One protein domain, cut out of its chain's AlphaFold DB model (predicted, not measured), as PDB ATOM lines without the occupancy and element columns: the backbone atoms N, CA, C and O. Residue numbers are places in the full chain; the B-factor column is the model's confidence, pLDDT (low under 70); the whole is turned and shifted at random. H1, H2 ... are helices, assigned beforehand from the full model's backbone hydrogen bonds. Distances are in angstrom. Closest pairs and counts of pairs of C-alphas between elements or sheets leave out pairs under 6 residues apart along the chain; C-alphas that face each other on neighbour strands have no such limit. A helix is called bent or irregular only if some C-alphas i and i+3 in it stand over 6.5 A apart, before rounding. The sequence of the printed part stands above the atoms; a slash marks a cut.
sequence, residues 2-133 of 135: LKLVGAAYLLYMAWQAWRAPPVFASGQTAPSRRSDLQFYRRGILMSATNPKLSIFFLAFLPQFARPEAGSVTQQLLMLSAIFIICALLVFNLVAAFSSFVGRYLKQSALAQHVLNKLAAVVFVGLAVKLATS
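Overview. This is residues 2 to 133 of the 135 residues of a protein of Advenella kashmirensis (strain DSM 17095 / LMG 22695 / WT001) (UniProt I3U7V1). Picture an open V of helices: the long H4 makes one arm, H1 and H5 lie side by side as the other, and H4 and H5 meet near their ends at the corner. At the far end of H4 from that corner, H3 packs with its residues 61 to 62 on residues 72 to 80 of H4, while residues 26 to 56, which hold H2 and residues 51 to 56 of H3, stand free. The printed part has 132 residues, with five named helices in the order H1, H2, H3, H4, H5 and no named strand, and the class is all helix. The whole is only just loose, close to extended, with a radius of gyration of the C-alphas of 20.7 A, and it is flat, spanning 60 by 43 by 22 A.

Arrangement. Begin at H1, residues 2 to 19, and look from there to H5, residues 109 to 132. These two touch at a shallow tilt of 16 degrees and run opposite ways; their closest C-alphas, those of Ala 14 and Ala 120, are 4.1 A apart. After H1 comes H2, residues 36 to 48, which touches no helix and is apart from H1. Next is H3, residues 51 to 64; it is close to H2 but not clearly touching, the closest C-alphas being those of Ser 47 and Leu 53, 7.8 A apart. H3 is irregular, but only just: C-alphas 59 and 62 are 6.8 A apart. Go on to H4, residues 72 to 107, which touches H3 at a steep tilt of 50 degrees, opposite ways; the closest C-alphas are those of Leu 61 and Leu 76, 6.6 A apart. H3 touches H4 with residues 61 to 62 alone, and H4 touches H3 with residues 72 to 80 alone. H4 and H5 touch only at the corner by their link, at a steep tilt of 48 degrees, opposite ways; the closest C-alphas, those of Leu 105 and Ala 111, are 5.6 A apart. Among the pairs that are apart are H1 and H4, H2 and H4, and H3 and H5. In H1, H2, H4 and H5 every O i to N i+4 pair is within hydrogen-bond range; in H3 it is 7 of 10.

Along the chain. Find C-alpha 2 at (9.349, -40.497, 5.408), where H1 begins; it runs 25.9 A to C-alpha 19. H2 is 18.3 A long and H3 20.6 A. H4 starts from C-alpha 72 at (-17.455, -51.305, 32.973) and runs 52.4 A. H5 runs 34.6 A and ends with C-alpha 132 at (12.412, -28.899, 10.118).

Size, cuts and confidence. Look for the two C-alphas farthest apart at Gly 27 and Glu 68, 62.8 A, while the first and last printed C-alphas are 11.9 A apart. The printed part has no cut. The link from H1 to H2, 16 residues, is long; H3 to H4 is short, and the other two are tight. Residues 26 to 56, of which 36 to 48 belong to H2 and 51 to 56 to H3, stand free, as do residues 84 to 101 of H4. The mean pLDDT of the printed part is 85.0, and residues 23 to 34 are under 70.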
ATOM      1  N   LEU A   2      10.799 -40.789   5.394       85.00
ATOM      2  CA  LEU A   2       9.349 -40.497   5.408       85.00
ATOM      3  C   LEU A   2       9.005 -38.994   5.528       85.00
ATOM      4  O   LEU A   2       8.139 -38.505   4.813       85.00
ATOM      5  N   LYS A   3       9.726 -38.244   6.377       86.12
ATOM      6  CA  LYS A   3       9.531 -36.789   6.561       86.12
ATOM      7  C   LYS A   3       9.799 -35.982   5.286       86.12
ATOM      8  O   LYS A   3       9.019 -35.102   4.951       86.12
ATOM      9  N   LEU A   4      10.866 -36.316   4.556       89.50
ATOM     10  CA  LEU A   4      11.232 -35.652   3.300       89.50
ATOM     11  C   LEU A   4      10.220 -35.958   2.193       89.50
ATOM     12  O   LEU A   4       9.792 -35.046   1.495       89.50
ATOM     13  N   VAL A   5       9.780 -37.217   2.085       92.62
ATOM     14  CA  VAL A   5       8.721 -37.614   1.142       92.62
ATOM     15  C   VAL A   5       7.412 -36.886   1.463       92.62
ATOM     16  O   VAL A   5       6.779 -36.333   0.567       92.62
ATOM     17  N   GLY A   6       7.036 -36.815   2.742       91.06
ATOM     18  CA  GLY A   6       5.861 -36.066   3.185       91.06
ATOM     19  C   GLY A   6       5.967 -34.566   2.890       91.06
ATOM     20  O   GLY A   6       5.009 -33.972   2.404       91.06
ATOM     21  N   ALA A   7       7.135 -33.958   3.117       92.44
ATOM     22  CA  ALA A   7       7.369 -32.548   2.812       92.44
ATOM     23  C   ALA A   7       7.291 -32.273   1.301       92.44
ATOM     24  O   ALA A   7       6.627 -31.324   0.889       92.44
ATOM     25  N   ALA A   8       7.884 -33.134   0.468       93.44
ATOM     26  CA  ALA A   8       7.782 -33.040  -0.987       93.44
ATOM     27  C   ALA A   8       6.326 -33.162  -1.468       93.44
ATOM     28  O   ALA A   8       5.886 -32.384  -2.314       93.44
ATOM     29  N   TYR A   9       5.548 -34.079  -0.882       93.25
ATOM     30  CA  TYR A   9       4.125 -34.217  -1.191       93.25
ATOM     31  C   TYR A   9       3.319 -32.969  -0.796       93.25
ATOM     32  O   TYR A   9       2.479 -32.508  -1.568       93.25
ATOM     33  N   LEU A  10       3.598 -32.371   0.366       91.75
ATOM     34  CA  LEU A  10       2.957 -31.121   0.787       91.75
ATOM     35  C   LEU A  10       3.301 -29.952  -0.146       91.75
ATOM     36  O   LEU A  10       2.411 -29.181  -0.496       91.75
ATOM     37  N   LEU A  11       4.551 -29.846  -0.609       94.25
ATOM     38  CA  LEU A  11       4.943 -28.850  -1.616       94.25
ATOM     39  C   LEU A  11       4.229 -29.082  -2.954       94.25
ATOM     40  O   LEU A  11       3.757 -28.130  -3.575       94.25
ATOM     41  N   TYR A  12       4.085 -30.339  -3.373       93.81
ATOM     42  CA  TYR A  12       3.312 -30.694  -4.562       93.81
ATOM     43  C   TYR A  12       1.828 -30.296  -4.428       93.81
ATOM     44  O   TYR A  12       1.249 -29.728  -5.357       93.81
ATOM     45  N   MET A  13       1.214 -30.523  -3.265       90.62
ATOM     46  CA  MET A  13      -0.157 -30.079  -2.971       90.62
ATOM     47  C   MET A  13      -0.273 -28.548  -2.937       90.62
ATOM     48  O   MET A  13      -1.235 -27.996  -3.473       90.62
ATOM     49  N   ALA A  14       0.722 -27.849  -2.380       92.25
ATOM     50  CA  ALA A  14       0.775 -26.389  -2.389       92.25
ATOM     51  C   ALA A  14       0.825 -25.825  -3.814       92.25
ATOM     52  O   ALA A  14       0.107 -24.879  -4.136       92.25
ATOM     53  N   TRP A  15       1.638 -26.430  -4.681       92.50
ATOM     54  CA  TRP A  15       1.747 -26.043  -6.085       92.50
ATOM     55  C   TRP A  15       0.436 -26.238  -6.847       92.50
ATOM     56  O   TRP A  15       0.002 -25.338  -7.573       92.50
ATOM     57  N   GLN A  16      -0.226 -27.381  -6.644       89.12
ATOM     58  CA  GLN A  16      -1.547 -27.635  -7.218       89.12
ATOM     59  C   GLN A  16      -2.574 -26.605  -6.742       89.12
ATOM     60  O   GLN A  16      -3.279 -26.035  -7.571       89.12
ATOM     61  N   ALA A  17      -2.620 -26.307  -5.440       89.06
ATOM     62  CA  ALA A  17      -3.515 -25.289  -4.893       89.06
ATOM     63  C   ALA A  17      -3.226 -23.900  -5.488       89.06
ATOM     64  O   ALA A  17      -4.144 -23.206  -5.911       89.06
ATOM     65  N   TRP A  18      -1.953 -23.513  -5.618       89.88
ATOM     66  CA  TRP A  18      -1.563 -22.210  -6.164       89.88
ATOM     67  C   TRP A  18      -1.994 -22.001  -7.621       89.88
ATOM     68  O   TRP A  18      -2.310 -20.866  -8.003       89.88
ATOM     69  N   ARG A  19      -1.969 -23.073  -8.425       87.38
ATOM     70  CA  ARG A  19      -2.341 -23.084  -9.849       87.38
ATOM     71  C   ARG A  19      -3.802 -23.448 -10.108       87.38
ATOM     72  O   ARG A  19      -4.231 -23.369 -11.256       87.38
ATOM     73  N   ALA A  20      -4.554 -23.850  -9.086       82.75
ATOM     74  CA  ALA A  20      -5.925 -24.299  -9.258       82.75
ATOM     75  C   ALA A  20      -6.803 -23.156  -9.812       82.75
ATOM     76  O   ALA A  20      -6.899 -22.096  -9.175       82.75
ATOM     77  N   PRO A  21      -7.445 -23.345 -10.983       76.31
ATOM     78  CA  PRO A  21      -8.408 -22.382 -11.494       76.31
ATOM     79  C   PRO A  21      -9.654 -22.345 -10.593       76.31
ATOM     80  O   PRO A  21      -9.901 -23.296  -9.843       76.31
ATOM     81  N   PRO A  22     -10.470 -21.276 -10.657       70.94
ATOM     82  CA  PRO A  22     -11.749 -21.236  -9.961       70.94
ATOM     83  C   PRO A  22     -12.650 -22.379 -10.458       70.94
ATOM     84  O   PRO A  22     -13.155 -22.350 -11.580       70.94
ATOM     85  N   VAL A  23     -12.834 -23.400  -9.619       66.12
ATOM     86  CA  VAL A  23     -13.534 -24.657  -9.938       66.12
ATOM     87  C   VAL A  23     -14.976 -24.409 -10.385       66.12
ATOM     88  O   VAL A  23     -15.497 -25.143 -11.221       66.12
ATOM     89  N   PHE A  24     -15.617 -23.356  -9.870       57.72
ATOM     90  CA  PHE A  24     -17.018 -23.051 -10.178       57.72
ATOM     91  C   PHE A  24     -17.213 -22.079 -11.352       57.72
ATOM     92  O   PHE A  24     -18.350 -21.863 -11.757       57.72
ATOM     93  N   ALA A  25     -16.138 -21.497 -11.901       52.88
ATOM     94  CA  ALA A  25     -16.227 -20.631 -13.083       52.88
ATOM     95  C   ALA A  25     -16.268 -21.439 -14.391       52.88
ATOM     96  O   ALA A  25     -16.880 -21.022 -15.370       52.88
ATOM     97  N   SER A  26     -15.651 -22.624 -14.406       48.44
ATOM     98  CA  SER A  26     -15.856 -23.607 -15.466       48.44
ATOM     99  C   SER A  26     -17.176 -24.323 -15.206       48.44
ATOM    100  O   SER A  26     -17.287 -24.986 -14.176       48.44
ATOM    101  N   GLY A  27     -18.157 -24.204 -16.103       49.91
ATOM    102  CA  GLY A  27     -19.466 -24.875 -16.048       49.91
ATOM    103  C   GLY A  27     -19.399 -26.404 -16.149       49.91
ATOM    104  O   GLY A  27     -20.107 -27.007 -16.949       49.91
ATOM    105  N   GLN A  28     -18.531 -27.040 -15.362       50.16
ATOM    106  CA  GLN A  28     -18.434 -28.481 -15.228       50.16
ATOM    107  C   GLN A  28     -19.749 -28.981 -14.639       50.16
ATOM    108  O   GLN A  28     -20.151 -28.613 -13.532       50.16
ATOM    109  N   THR A  29     -20.438 -29.797 -15.429       47.66
ATOM    110  CA  THR A  29     -21.633 -30.524 -15.031       47.66
ATOM    111  C   THR A  29     -21.343 -31.263 -13.731       47.66
ATOM    112  O   THR A  29     -20.362 -32.000 -13.617       47.66
ATOM    113  N   ALA A  30     -22.175 -31.019 -12.715       57.09
ATOM    114  CA  ALA A  30     -22.058 -31.721 -11.448       57.09
ATOM    115  C   ALA A  30     -22.014 -33.236 -11.727       57.09
ATOM    116  O   ALA A  30     -22.821 -33.713 -12.535       57.09
ATOM    117  N   PRO A  31     -21.098 -33.996 -11.094       55.69
ATOM    118  CA  PRO A  31     -21.095 -35.444 -11.231       55.69
ATOM    119  C   PRO A  31     -22.495 -35.962 -10.891       55.69
ATOM    120  O   PRO A  31     -23.163 -35.395 -10.021       55.69
ATOM    121  N   SER A  32     -22.944 -36.988 -11.620       56.56
ATOM    122  CA  SER A  32     -24.280 -37.584 -11.501       56.56
ATOM    123  C   SER A  32     -24.749 -37.607 -10.047       56.56
ATOM    124  O   SER A  32     -23.980 -38.002  -9.166       56.56
ATOM    125  N   ARG A  33     -25.982 -37.131  -9.788       59.25
ATOM    126  CA  ARG A  33     -26.581 -37.066  -8.442       59.25
ATOM    127  C   ARG A  33     -26.542 -38.457  -7.805       59.25
ATOM    128  O   ARG A  33     -27.478 -39.239  -7.947       59.25
ATOM    129  N   ARG A  34     -25.453 -38.790  -7.111       63.75
ATOM    130  CA  ARG A  34     -25.427 -39.917  -6.183       63.75
ATOM    131  C   ARG A  34     -26.502 -39.628  -5.151       63.75
ATOM    132  O   ARG A  34     -26.585 -38.499  -4.671       63.75
ATOM    133  N   SER A  35     -27.335 -40.619  -4.843       79.38
ATOM    134  CA  SER A  35     -28.358 -40.419  -3.822       79.38
ATOM    135  C   SER A  35     -27.691 -40.155  -2.475       79.38
ATOM    136  O   SER A  35     -26.621 -40.703  -2.182       79.38
ATOM    137  N   ASP A  36     -28.333 -39.344  -1.640       81.00
ATOM    138  CA  ASP A  36     -27.840 -39.015  -0.298       81.00
ATOM    139  C   ASP A  36     -27.543 -40.283   0.521       81.00
ATOM    140  O   ASP A  36     -26.569 -40.352   1.273       81.00
ATOM    141  N   LEU A  37     -28.305 -41.354   0.271       85.38
ATOM    142  CA  LEU A  37     -28.101 -42.665   0.877       85.38
ATOM    143  C   LEU A  37     -26.759 -43.312   0.490       85.38
ATOM    144  O   LEU A  37     -26.142 -43.976   1.324       85.38
ATOM    145  N   GLN A  38     -26.273 -43.131  -0.744       85.50
ATOM    146  CA  GLN A  38     -24.955 -43.643  -1.144       85.50
ATOM    147  C   GLN A  38     -23.821 -42.908  -0.427       85.50
ATOM    148  O   GLN A  38     -22.850 -43.547  -0.012       85.50
ATOM    149  N   PHE A  39     -23.935 -41.589  -0.249       83.12
ATOM    150  CA  PHE A  39     -22.953 -40.821   0.519       83.12
ATOM    151  C   PHE A  39     -22.953 -41.227   1.990       83.12
ATOM    152  O   PHE A  39     -21.882 -41.465   2.549       83.12
ATOM    153  N   TYR A  40     -24.138 -41.394   2.581       83.06
ATOM    154  CA  TYR A  40     -24.277 -41.836   3.965       83.06
ATOM    155  C   TYR A  40     -23.668 -43.228   4.185       83.06
ATOM    156  O   TYR A  40     -22.819 -43.405   5.059       83.06
ATOM    157  N   ARG A  41     -24.002 -44.203   3.327       86.62
ATOM    158  CA  ARG A  41     -23.427 -45.560   3.384       86.62
ATOM    159  C   ARG A  41     -21.913 -45.553   3.226       86.62
ATOM    160  O   ARG A  41     -21.220 -46.243   3.967       86.62
ATOM    161  N   ARG A  42     -21.387 -44.762   2.287       86.31
ATOM    162  CA  ARG A  42     -19.940 -44.637   2.087       86.31
ATOM    163  C   ARG A  42     -19.258 -44.019   3.306       86.31
ATOM    164  O   ARG A  42     -18.196 -44.496   3.688       86.31
ATOM    165  N   GLY A  43     -19.869 -43.009   3.925       84.44
ATOM    166  CA  GLY A  43     -19.374 -42.392   5.155       84.44
ATOM    167  C   GLY A  43     -19.337 -43.373   6.327       84.44
ATOM    168  O   GLY A  43     -18.303 -43.484   6.989       84.44
ATOM    169  N   ILE A  44     -20.415 -44.140   6.534       84.69
ATOM    170  CA  ILE A  44     -20.465 -45.195   7.560       84.69
ATOM    171  C   ILE A  44     -19.384 -46.233   7.298       84.69
ATOM    172  O   ILE A  44     -18.605 -46.529   8.198       84.69
ATOM    173  N   LEU A  45     -19.302 -46.758   6.075       88.06
ATOM    174  CA  LEU A  45     -18.348 -47.813   5.749       88.06
ATOM    175  C   LEU A  45     -16.905 -47.326   5.919       88.06
ATOM    176  O   LEU A  45     -16.085 -48.026   6.503       88.06
ATOM    177  N   MET A  46     -16.600 -46.106   5.470       85.44
ATOM    178  CA  MET A  46     -15.276 -45.501   5.622       85.44
ATOM    179  C   MET A  46     -14.913 -45.267   7.093       85.44
ATOM    180  O   MET A  46     -13.757 -45.453   7.465       85.44
ATOM    181  N   SER A  47     -15.887 -44.902   7.928       82.31
ATOM    182  CA  SER A  47     -15.682 -44.710   9.369       82.31
ATOM    183  C   SER A  47     -15.520 -46.045  10.100       82.31
ATOM    184  O   SER A  47     -14.599 -46.190  10.897       82.31
ATOM    185  N   ALA A  48     -16.355 -47.039   9.787       82.25
ATOM    186  CA  ALA A  48     -16.300 -48.377  10.376       82.25
ATOM    187  C   ALA A  48     -15.015 -49.127   9.994       82.25
ATOM    188  O   ALA A  48     -14.438 -49.833  10.814       82.25
ATOM    189  N   THR A  49     -14.532 -48.929   8.765       86.50
ATOM    190  CA  THR A  49     -13.298 -49.554   8.259       86.50
ATOM    191  C   THR A  49     -12.045 -48.775   8.673       86.50
ATOM    192  O   THR A  49     -10.950 -49.114   8.242       86.50
ATOM    193  N   ASN A  50     -12.158 -47.714   9.480       84.50
ATOM    194  CA  ASN A  50     -11.007 -46.939   9.935       84.50
ATOM    195  C   ASN A  50     -10.424 -47.545  11.229       84.50
ATOM    196  O   ASN A  50     -10.888 -47.198  12.320       84.50
ATOM    197  N   PRO A  51      -9.375 -48.393  11.159       83.12
ATOM    198  CA  PRO A  51      -8.829 -49.046  12.347       83.12
ATOM    199  C   PRO A  51      -8.248 -48.041  13.340       83.12
ATOM    200  O   PRO A  51      -8.204 -48.311  14.535       83.12
ATOM    201  N   LYS A  52      -7.837 -46.855  12.873       85.06
ATOM    202  CA  LYS A  52      -7.266 -45.817  13.733       85.06
ATOM    203  C   LYS A  52      -8.273 -45.340  14.773       85.06
ATOM    204  O   LYS A  52      -7.894 -45.127  15.920       85.06
ATOM    205  N   LEU A  53      -9.538 -45.183  14.375       82.44
ATOM    206  CA  LEU A  53     -10.598 -44.740  15.275       82.44
ATOM    207  C   LEU A  53     -10.893 -45.816  16.325       82.44
ATOM    208  O   LEU A  53     -10.902 -45.524  17.517       82.44
ATOM    209  N   SER A  54     -11.059 -47.065  15.887       83.62
ATOM    210  CA  SER A  54     -11.344 -48.196  16.776       83.62
ATOM    211  C   SER A  54     -10.214 -48.449  17.776       83.62
ATOM    212  O   SER A  54     -10.479 -48.609  18.964       83.62
ATOM    213  N   ILE A  55      -8.954 -48.421  17.328       88.69
ATOM    214  CA  ILE A  55      -7.783 -48.582  18.205       88.69
ATOM    215  C   ILE A  55      -7.694 -47.427  19.204       88.69
ATOM    216  O   ILE A  55      -7.444 -47.668  20.382       88.69
ATOM    217  N   PHE A  56      -7.930 -46.184  18.766       87.06
ATOM    218  CA  PHE A  56      -7.959 -45.032  19.668       87.06
ATOM    219  C   PHE A  56      -9.002 -45.222  20.771       87.06
ATOM    220  O   PHE A  56      -8.681 -45.058  21.943       87.06
ATOM    221  N   PHE A  57     -10.219 -45.633  20.415       85.69
ATOM    222  CA  PHE A  57     -11.270 -45.885  21.394       85.69
ATOM    223  C   PHE A  57     -10.933 -47.019  22.348       85.69
ATOM    224  O   PHE A  57     -11.040 -46.827  23.552       85.69
ATOM    225  N   LEU A  58     -10.468 -48.161  21.844       86.00
ATOM    226  CA  LEU A  58     -10.052 -49.279  22.692       86.00
ATOM    227  C   LEU A  58      -8.919 -48.893  23.650       86.00
ATOM    228  O   LEU A  58      -8.878 -49.391  24.769       86.00
ATOM    229  N   ALA A  59      -8.023 -47.996  23.235       87.25
ATOM    230  CA  ALA A  59      -6.930 -47.530  24.076       87.25
ATOM    231  C   ALA A  59      -7.364 -46.467  25.101       87.25
ATOM    232  O   ALA A  59      -6.875 -46.497  26.228       87.25
ATOM    233  N   PHE A  60      -8.249 -45.533  24.732       87.75
ATOM    234  CA  PHE A  60      -8.605 -44.375  25.564       87.75
ATOM    235  C   PHE A  60      -9.887 -44.553  26.384       87.75
ATOM    236  O   PHE A  60      -9.894 -44.175  27.550       87.75
ATOM    237  N   LEU A  61     -10.970 -45.110  25.825       85.50
ATOM    238  CA  LEU A  61     -12.263 -45.214  26.530       85.50
ATOM    239  C   LEU A  61     -12.170 -45.983  27.857       85.50
ATOM    240  O   LEU A  61     -12.699 -45.481  28.849       85.50
ATOM    241  N   PRO A  62     -11.497 -47.152  27.926       84.69
ATOM    242  CA  PRO A  62     -11.380 -47.905  29.174       84.69
ATOM    243  C   PRO A  62     -10.677 -47.140  30.291       84.69
ATOM    244  O   PRO A  62     -10.966 -47.388  31.455       84.69
ATOM    245  N   GLN A  63      -9.814 -46.173  29.959       87.44
ATOM    246  CA  GLN A  63      -9.103 -45.360  30.952       87.44
ATOM    247  C   GLN A  63     -10.041 -44.438  31.741       87.44
ATOM    248  O   GLN A  63      -9.690 -43.981  32.825       87.44
ATOM    249  N   PHE A  64     -11.235 -44.164  31.210       86.88
ATOM    250  CA  PHE A  64     -12.250 -43.350  31.877       86.88
ATOM    251  C   PHE A  64     -13.275 -44.186  32.653       86.88
ATOM    252  O   PHE A  64     -14.074 -43.617  33.398       86.88
ATOM    253  N   ALA A  65     -13.272 -45.513  32.491       88.44
ATOM    254  CA  ALA A  65     -14.159 -46.395  33.233       88.44
ATOM    255  C   ALA A  65     -13.587 -46.674  34.629       88.44
ATOM    256  O   ALA A  65     -12.395 -46.934  34.792       88.44
ATOM    257  N   ARG A  66     -14.450 -46.646  35.646       88.56
ATOM    258  CA  ARG A  66     -14.098 -46.981  37.030       88.56
ATOM    259  C   ARG A  66     -14.727 -48.328  37.386       88.56
ATOM    260  O   ARG A  66     -15.949 -48.367  37.559       88.56
ATOM    261  N   PRO A  67     -13.931 -49.407  37.526       84.62
ATOM    262  CA  PRO A  67     -14.449 -50.733  37.877       84.62
ATOM    263  C   PRO A  67     -15.230 -50.749  39.199       84.62
ATOM    264  O   PRO A  67     -16.185 -51.500  39.349       84.62
ATOM    265  N   GLU A  68     -14.861 -49.872  40.135       85.81
ATOM    266  CA  GLU A  68     -15.494 -49.734  41.454       85.81
ATOM    267  C   GLU A  68     -16.889 -49.085  41.402       85.81
ATOM    268  O   GLU A  68     -17.665 -49.206  42.344       85.81
ATOM    269  N   ALA A  69     -17.230 -48.406  40.302       80.50
ATOM    270  CA  ALA A  69     -18.479 -47.659  40.148       80.50
ATOM    271  C   ALA A  69     -19.572 -48.434  39.380       80.50
ATOM    272  O   ALA A  69     -20.570 -47.844  38.967       80.50
ATOM    273  N   GLY A  70     -19.387 -49.738  39.142       84.56
ATOM    274  CA  GLY A  70     -20.368 -50.615  38.493       84.56
ATOM    275  C   GLY A  70     -19.853 -51.293  37.220       84.56
ATOM    276  O   GLY A  70     -18.652 -51.435  37.007       84.56
ATOM    277  N   SER A  71     -20.773 -51.736  36.355       89.31
ATOM    278  CA  SER A  71     -20.416 -52.469  35.133       89.31
ATOM    279  C   SER A  71     -19.619 -51.596  34.159       89.31
ATOM    280  O   SER A  71     -20.151 -50.653  33.566       89.31
ATOM    281  N   VAL A  72     -18.353 -51.960  33.939       88.56
ATOM    282  CA  VAL A  72     -17.455 -51.305  32.973       88.56
ATOM    283  C   VAL A  72     -18.084 -51.264  31.578       88.56
ATOM    284  O   VAL A  72     -18.024 -50.237  30.907       88.56
ATOM    285  N   THR A  73     -18.774 -52.329  31.159       88.94
ATOM    286  CA  THR A  73     -19.453 -52.385  29.856       88.94
ATOM    287  C   THR A  73     -20.523 -51.303  29.716       88.94
ATOM    288  O   THR A  73     -20.601 -50.649  28.678       88.94
ATOM    289  N   GLN A  74     -21.328 -51.066  30.755       90.06
ATOM    290  CA  GLN A  74     -22.365 -50.027  30.721       90.06
ATOM    291  C   GLN A  74     -21.755 -48.622  30.681       90.06
ATOM    292  O   GLN A  74     -22.207 -47.784  29.898       90.06
ATOM    293  N   GLN A  75     -20.695 -48.377  31.458       90.31
ATOM    294  CA  GLN A  75     -19.971 -47.103  31.429       90.31
ATOM    295  C   GLN A  75     -19.360 -46.839  30.044       90.31
ATOM    296  O   GLN A  75     -19.487 -45.737  29.513       90.31
ATOM    297  N   LEU A  76     -18.762 -47.858  29.420       91.25
ATOM    298  CA  LEU A  76     -18.197 -47.758  28.074       91.25
ATOM    299  C   LEU A  76     -19.261 -47.460  27.013       91.25
ATOM    300  O   LEU A  76     -19.032 -46.613  26.146       91.25
ATOM    301  N   LEU A  77     -20.425 -48.112  27.083       91.06
ATOM    302  CA  LEU A  77     -21.549 -47.828  26.185       91.06
ATOM    303  C   LEU A  77     -22.048 -46.387  26.357       91.06
ATOM    304  O   LEU A  77     -22.255 -45.691  25.364       91.06
ATOM    305  N   MET A  78     -22.175 -45.917  27.600       92.62
ATOM    306  CA  MET A  78     -22.602 -44.551  27.902       92.62
ATOM    307  C   MET A  78     -21.596 -43.506  27.400       92.62
ATOM    308  O   MET A  78     -21.989 -42.563  26.712       92.62
ATOM    309  N   LEU A  79     -20.298 -43.679  27.676       91.38
ATOM    310  CA  LEU A  79     -19.263 -42.766  27.177       91.38
ATOM    311  C   LEU A  79     -19.198 -42.765  25.646       91.38
ATOM    312  O   LEU A  79     -19.041 -41.704  25.040       91.38
ATOM    313  N   SER A  80     -19.361 -43.929  25.012       89.81
ATOM    314  CA  SER A  80     -19.412 -44.033  23.549       89.81
ATOM    315  C   SER A  80     -20.616 -43.280  22.980       89.81
ATOM    316  O   SER A  80     -20.476 -42.554  21.999       89.81
ATOM    317  N   ALA A  81     -21.786 -43.392  23.614       91.81
ATOM    318  CA  ALA A  81     -22.980 -42.656  23.210       91.81
ATOM    319  C   ALA A  81     -22.785 -41.136  23.333       91.81
ATOM    320  O   ALA A  81     -23.083 -40.405  22.387       91.81
ATOM    321  N   ILE A  82     -22.218 -40.662  24.449       93.38
ATOM    322  CA  ILE A  82     -21.892 -39.239  24.642       93.38
ATOM    323  C   ILE A  82     -20.924 -38.763  23.556       93.38
ATOM    324  O   ILE A  82     -21.173 -37.739  22.917       93.38
ATOM    325  N   PHE A  83     -19.857 -39.524  23.294       90.00
ATOM    326  CA  PHE A  83     -18.911 -39.190  22.235       90.00
ATOM    327  C   PHE A  83     -19.609 -39.070  20.877       90.00
ATOM    328  O   PHE A  83     -19.375 -38.099  20.157       90.00
ATOM    329  N   ILE A  84     -20.467 -40.031  20.518       89.56
ATOM    330  CA  ILE A  84     -21.187 -40.026  19.238       89.56
ATOM    331  C   ILE A  84     -22.059 -38.774  19.122       89.56
ATOM    332  O   ILE A  84     -22.045 -38.131  18.075       89.56
ATOM    333  N   ILE A  85     -22.767 -38.383  20.185       94.75
ATOM    334  CA  ILE A  85     -23.582 -37.161  20.199       94.75
ATOM    335  C   ILE A  85     -22.702 -35.924  19.977       94.75
ATOM    336  O   ILE A  85     -23.001 -35.109  19.104       94.75
ATOM    337  N   CYS A  86     -21.591 -35.800  20.705       94.50
ATOM    338  CA  CYS A  86     -20.652 -34.693  20.521       94.50
ATOM    339  C   CYS A  86     -20.083 -34.655  19.096       94.50
ATOM    340  O   CYS A  86     -20.051 -33.596  18.470       94.50
ATOM    341  N   ALA A  87     -19.680 -35.807  18.558       89.62
ATOM    342  CA  ALA A  87     -19.161 -35.922  17.201       89.62
ATOM    343  C   ALA A  87     -20.214 -35.504  16.167       89.62
ATOM    344  O   ALA A  87     -19.910 -34.720  15.270       89.62
ATOM    345  N   LEU A  88     -21.460 -35.966  16.313       90.38
ATOM    346  CA  LEU A  88     -22.567 -35.566  15.447       90.38
ATOM    347  C   LEU A  88     -22.793 -34.055  15.496       90.38
ATOM    348  O   LEU A  88     -22.907 -33.440  14.439       90.38
ATOM    349  N   LEU A  89     -22.822 -33.444  16.680       95.69
ATOM    350  CA  LEU A  89     -23.001 -31.996  16.817       95.69
ATOM    351  C   LEU A  89     -21.884 -31.218  16.113       95.69
ATOM    352  O   LEU A  89     -22.164 -30.332  15.303       95.69
ATOM    353  N   VAL A  90     -20.624 -31.585  16.360       94.75
ATOM    354  CA  VAL A  90     -19.463 -30.925  15.747       94.75
ATOM    355  C   VAL A  90     -19.470 -31.098  14.229       94.75
ATOM    356  O   VAL A  90     -19.325 -30.114  13.502       94.75
ATOM    357  N   PHE A  91     -19.684 -32.315  13.722       89.75
ATOM    358  CA  PHE A  91     -19.700 -32.557  12.278       89.75
ATOM    359  C   PHE A  91     -20.866 -31.860  11.579       89.75
ATOM    360  O   PHE A  91     -20.664 -31.318  10.493       89.75
ATOM    361  N   ASN A  92     -22.054 -31.808  12.189       90.81
ATOM    362  CA  ASN A  92     -23.181 -31.060  11.632       90.81
ATOM    363  C   ASN A  92     -22.898 -29.554  11.598       90.81
ATOM    364  O   ASN A  92     -23.174 -28.913  10.586       90.81
ATOM    365  N   LEU A  93     -22.293 -28.995  12.649       93.88
ATOM    366  CA  LEU A  93     -21.916 -27.583  12.678       93.88
ATOM    367  C   LEU A  93     -20.892 -27.255  11.581       93.88
ATOM    368  O   LEU A  93     -21.067 -26.295  10.829       93.88
ATOM    369  N   VAL A  94     -19.863 -28.094  11.431       91.75
ATOM    370  CA  VAL A  94     -18.856 -27.956  10.368       91.75
ATOM    371  C   VAL A  94     -19.491 -28.108   8.985       91.75
ATOM    372  O   VAL A  94     -19.164 -27.336   8.082       91.75
ATOM    373  N   ALA A  95     -20.415 -29.053   8.797       88.31
ATOM    374  CA  ALA A  95     -21.110 -29.264   7.528       88.31
ATOM    375  C   ALA A  95     -22.022 -28.080   7.164       88.31
ATOM    376  O   ALA A  95     -22.018 -27.626   6.015       88.31
ATOM    377  N   ALA A  96     -22.756 -27.537   8.137       88.94
ATOM    378  CA  ALA A  96     -23.593 -26.354   7.963       88.94
ATOM    379  C   ALA A  96     -22.750 -25.121   7.609       88.94
ATOM    380  O   ALA A  96     -23.042 -24.428   6.631       88.94
ATOM    381  N   PHE A  97     -21.651 -24.896   8.337       89.81
ATOM    382  CA  PHE A  97     -20.720 -23.803   8.063       89.81
ATOM    383  C   PHE A  97     -20.062 -23.949   6.685       89.81
ATOM    384  O   PHE A  97     -20.033 -23.002   5.899       89.81
ATOM    385  N   SER A  98     -19.618 -25.158   6.336       86.38
ATOM    386  CA  SER A  98     -19.035 -25.458   5.022       86.38
ATOM    387  C   SER A  98     -20.036 -25.239   3.885       86.38
ATOM    388  O   SER A  98     -19.667 -24.737   2.825       86.38
ATOM    389  N   SER A  99     -21.317 -25.553   4.100       84.50
ATOM    390  CA  SER A  99     -22.394 -25.302   3.131       84.50
ATOM    391  C   SER A  99     -22.708 -23.812   2.984       84.50
ATOM    392  O   SER A  99     -23.022 -23.345   1.889       84.50
ATOM    393  N   PHE A 100     -22.618 -23.047   4.072       85.50
ATOM    394  CA  PHE A 100     -22.731 -21.591   4.042       85.50
ATOM    395  C   PHE A 100     -21.570 -20.972   3.255       85.50
ATOM    396  O   PHE A 100     -21.806 -20.378   2.206       85.50
ATOM    397  N   VAL A 101     -20.324 -21.205   3.675       84.44
ATOM    398  CA  VAL A 101     -19.116 -20.676   3.015       84.44
ATOM    399  C   VAL A 101     -19.017 -21.145   1.560       84.44
ATOM    400  O   VAL A 101     -18.695 -20.358   0.671       84.44
ATOM    401  N   GLY A 102     -19.372 -22.401   1.285       82.75
ATOM    402  CA  GLY A 102     -19.382 -22.965  -0.062       82.75
ATOM    403  C   GLY A 102     -20.325 -22.236  -1.024       82.75
ATOM    404  O   GLY A 102     -20.000 -22.117  -2.204       82.75
ATOM    405  N   ARG A 103     -21.461 -21.702  -0.548       80.81
ATOM    406  CA  ARG A 103     -22.364 -20.883  -1.379       80.81
ATOM    407  C   ARG A 103     -21.719 -19.555  -1.782       80.81
ATOM    408  O   ARG A 103     -21.778 -19.209  -2.957       80.81
ATOM    409  N   TYR A 104     -21.045 -18.870  -0.857       78.19
ATOM    410  CA  TYR A 104     -20.328 -17.622  -1.156       78.19
ATOM    411  C   TYR A 104     -19.114 -17.851  -2.062       78.19
ATOM    412  O   TYR A 104     -18.899 -17.100  -3.012       78.19
ATOM    413  N   LEU A 105     -18.351 -18.926  -1.829       82.12
ATOM    414  CA  LEU A 105     -17.218 -19.296  -2.681       82.12
ATOM    415  C   LEU A 105     -17.655 -19.571  -4.122       82.12
ATOM    416  O   LEU A 105     -16.990 -19.128  -5.052       82.12
ATOM    417  N   LYS A 106     -18.790 -20.255  -4.324       78.19
ATOM    418  CA  LYS A 106     -19.341 -20.527  -5.663       78.19
ATOM    419  C   LYS A 106     -19.669 -19.261  -6.453       78.19
ATOM    420  O   LYS A 106     -19.597 -19.292  -7.674       78.19
ATOM    421  N   GLN A 107     -20.011 -18.171  -5.771       80.06
ATOM    422  CA  GLN A 107     -20.434 -16.918  -6.399       80.06
ATOM    423  C   GLN A 107     -19.271 -15.972  -6.731       80.06
ATOM    424  O   GLN A 107     -19.459 -15.047  -7.515       80.06
ATOM    425  N   SER A 108     -18.072 -16.181  -6.172       82.94
ATOM    426  CA  SER A 108     -16.933 -15.274  -6.362       82.94
ATOM    427  C   SER A 108     -15.656 -16.011  -6.773       82.94
ATOM    428  O   SER A 108     -15.069 -16.775  -6.004       82.94
ATOM    429  N   ALA A 109     -15.179 -15.718  -7.987       82.56
ATOM    430  CA  ALA A 109     -13.894 -16.212  -8.487       82.56
ATOM    431  C   ALA A 109     -12.710 -15.687  -7.655       82.56
ATOM    432  O   ALA A 109     -11.741 -16.412  -7.434       82.56
ATOM    433  N   LEU A 110     -12.813 -14.457  -7.138       83.75
ATOM    434  CA  LEU A 110     -11.794 -13.860  -6.276       83.75
ATOM    435  C   LEU A 110     -11.718 -14.597  -4.933       83.75
ATOM    436  O   LEU A 110     -10.622 -14.925  -4.486       83.75
ATOM    437  N   ALA A 111     -12.861 -14.947  -4.333       84.38
ATOM    438  CA  ALA A 111     -12.891 -15.707  -3.082       84.38
ATOM    439  C   ALA A 111     -12.259 -17.103  -3.233       84.38
ATOM    440  O   ALA A 111     -11.482 -17.525  -2.377       84.38
ATOM    441  N   GLN A 112     -12.527 -17.798  -4.345       83.75
ATOM    442  CA  GLN A 112     -11.863 -19.071  -4.663       83.75
ATOM    443  C   GLN A 112     -10.356 -18.897  -4.852       83.75
ATOM    444  O   GLN A 112      -9.580 -19.706  -4.349       83.75
ATOM    445  N   HIS A 113      -9.932 -17.831  -5.537       85.44
ATOM    446  CA  HIS A 113      -8.515 -17.554  -5.734       85.44
ATOM    447  C   HIS A 113      -7.805 -17.304  -4.399       85.44
ATOM    448  O   HIS A 113      -6.778 -17.922  -4.131       85.44
ATOM    449  N   VAL A 114      -8.377 -16.469  -3.527       88.19
ATOM    450  CA  VAL A 114      -7.833 -16.199  -2.187       88.19
ATOM    451  C   VAL A 114      -7.752 -17.482  -1.361       88.19
ATOM    452  O   VAL A 114      -6.706 -17.756  -0.774       88.19
ATOM    453  N   LEU A 115      -8.801 -18.310  -1.364       88.38
ATOM    454  CA  LEU A 115      -8.799 -19.588  -0.649       88.38
ATOM    455  C   LEU A 115      -7.685 -20.522  -1.145       88.38
ATOM    456  O   LEU A 115      -6.964 -21.103  -0.335       88.38
ATOM    457  N   ASN A 116      -7.504 -20.619  -2.463       89.19
ATOM    458  CA  ASN A 116      -6.449 -21.414  -3.087       89.19
ATOM    459  C   ASN A 116      -5.044 -20.922  -2.691       89.19
ATOM    460  O   ASN A 116      -4.165 -21.733  -2.387       89.19
ATOM    461  N   LYS A 117      -4.832 -19.599  -2.629       91.12
ATOM    462  CA  LYS A 117      -3.562 -19.008  -2.170       91.12
ATOM    463  C   LYS A 117      -3.317 -19.259  -0.685       91.12
ATOM    464  O   LYS A 117      -2.211 -19.658  -0.325       91.12
ATOM    465  N   LEU A 118      -4.334 -19.099   0.162       93.19
ATOM    466  CA  LEU A 118      -4.233 -19.401   1.592       93.19
ATOM    467  C   LEU A 118      -3.906 -20.878   1.829       93.19
ATOM    468  O   LEU A 118      -2.994 -21.185   2.595       93.19
ATOM    469  N   ALA A 119      -4.580 -21.794   1.128       92.00
ATOM    470  CA  ALA A 119      -4.293 -23.224   1.208       92.00
ATOM    471  C   ALA A 119      -2.847 -23.542   0.792       92.00
ATOM    472  O   ALA A 119      -2.165 -24.301   1.481       92.00
ATOM    473  N   ALA A 120      -2.351 -22.924  -0.286       92.44
ATOM    474  CA  ALA A 120      -0.963 -23.080  -0.714       92.44
ATOM    475  C   ALA A 120       0.032 -22.598   0.357       92.44
ATOM    476  O   ALA A 120       0.978 -23.319   0.670       92.44
ATOM    477  N   VAL A 121      -0.207 -21.432   0.967       95.88
ATOM    478  CA  VAL A 121       0.628 -20.906   2.063       95.88
ATOM    479  C   VAL A 121       0.632 -21.859   3.259       95.88
ATOM    480  O   VAL A 121       1.697 -22.164   3.795       95.88
ATOM    481  N   VAL A 122      -0.532 -22.390   3.642       95.81
ATOM    482  CA  VAL A 122      -0.642 -23.372   4.732       95.81
ATOM    483  C   VAL A 122       0.137 -24.646   4.403       95.81
ATOM    484  O   VAL A 122       0.898 -25.120   5.244       95.81
ATOM    485  N   PHE A 123       0.010 -25.189   3.189       94.75
ATOM    486  CA  PHE A 123       0.750 -26.387   2.790       94.75
ATOM    487  C   PHE A 123       2.263 -26.166   2.753       94.75
ATOM    488  O   PHE A 123       2.999 -27.035   3.220       94.75
ATOM    489  N   VAL A 124       2.739 -25.010   2.278       94.94
ATOM    490  CA  VAL A 124       4.165 -24.647   2.354       94.94
ATOM    491  C   VAL A 124       4.613 -24.555   3.812       94.94
ATOM    492  O   VAL A 124       5.623 -25.156   4.172       94.94
ATOM    493  N   GLY A 125       3.846 -23.878   4.670       94.94
ATOM    494  CA  GLY A 125       4.148 -23.777   6.099       94.94
ATOM    495  C   GLY A 125       4.229 -25.148   6.779       94.94
ATOM    496  O   GLY A 125       5.164 -25.417   7.534       94.94
ATOM    497  N   LEU A 126       3.303 -26.055   6.459       93.88
ATOM    498  CA  LEU A 126       3.323 -27.436   6.944       93.88
ATOM    499  C   LEU A 126       4.504 -28.234   6.381       93.88
ATOM    500  O   LEU A 126       5.096 -29.013   7.124       93.88
ATOM    501  N   ALA A 127       4.875 -28.039   5.114       92.31
ATOM    502  CA  ALA A 127       6.029 -28.697   4.505       92.31
ATOM    503  C   ALA A 127       7.336 -28.271   5.182       92.31
ATOM    504  O   ALA A 127       8.140 -29.125   5.554       92.31
ATOM    505  N   VAL A 128       7.514 -26.964   5.406       94.38
ATOM    506  CA  VAL A 128       8.671 -26.407   6.122       94.38
ATOM    507  C   VAL A 128       8.706 -26.935   7.551       94.38
ATOM    508  O   VAL A 128       9.742 -27.435   7.990       94.38
ATOM    509  N   LYS A 129       7.574 -26.907   8.266       93.75
ATOM    510  CA  LYS A 129       7.482 -27.475   9.616       93.75
ATOM    511  C   LYS A 129       7.843 -28.960   9.621       93.75
ATOM    512  O   LYS A 129       8.604 -29.392  10.473       93.75
ATOM    513  N   LEU A 130       7.336 -29.749   8.676       92.00
ATOM    514  CA  LEU A 130       7.603 -31.187   8.607       92.00
ATOM    515  C   LEU A 130       9.071 -31.490   8.268       92.00
ATOM    516  O   LEU A 130       9.644 -32.422   8.833       92.00
ATOM    517  N   ALA A 131       9.679 -30.693   7.388       90.44
ATOM    518  CA  ALA A 131      11.088 -30.808   7.023       90.44
ATOM    519  C   ALA A 131      12.026 -30.406   8.173       90.44
ATOM    520  O   ALA A 131      13.068 -31.027   8.358       90.44
ATOM    521  N   THR A 132      11.639 -29.401   8.965       91.69
ATOM    522  CA  THR A 132      12.412 -28.899  10.118       91.69
ATOM    523  C   THR A 132      12.102 -29.629  11.429       91.69
ATOM    524  O   THR A 132      12.855 -29.499  12.392       91.69
ATOM    525  N   SER A 133      11.035 -30.438  11.479       85.50
ATOM    526  CA  SER A 133      10.629 -31.205  12.663       85.50
ATOM    527  C   SER A 133      11.629 -32.320  12.979       85.50
ATOM    528  O   SER A 133      11.464 -33.486  12.590       85.50
TER     529      SER A 133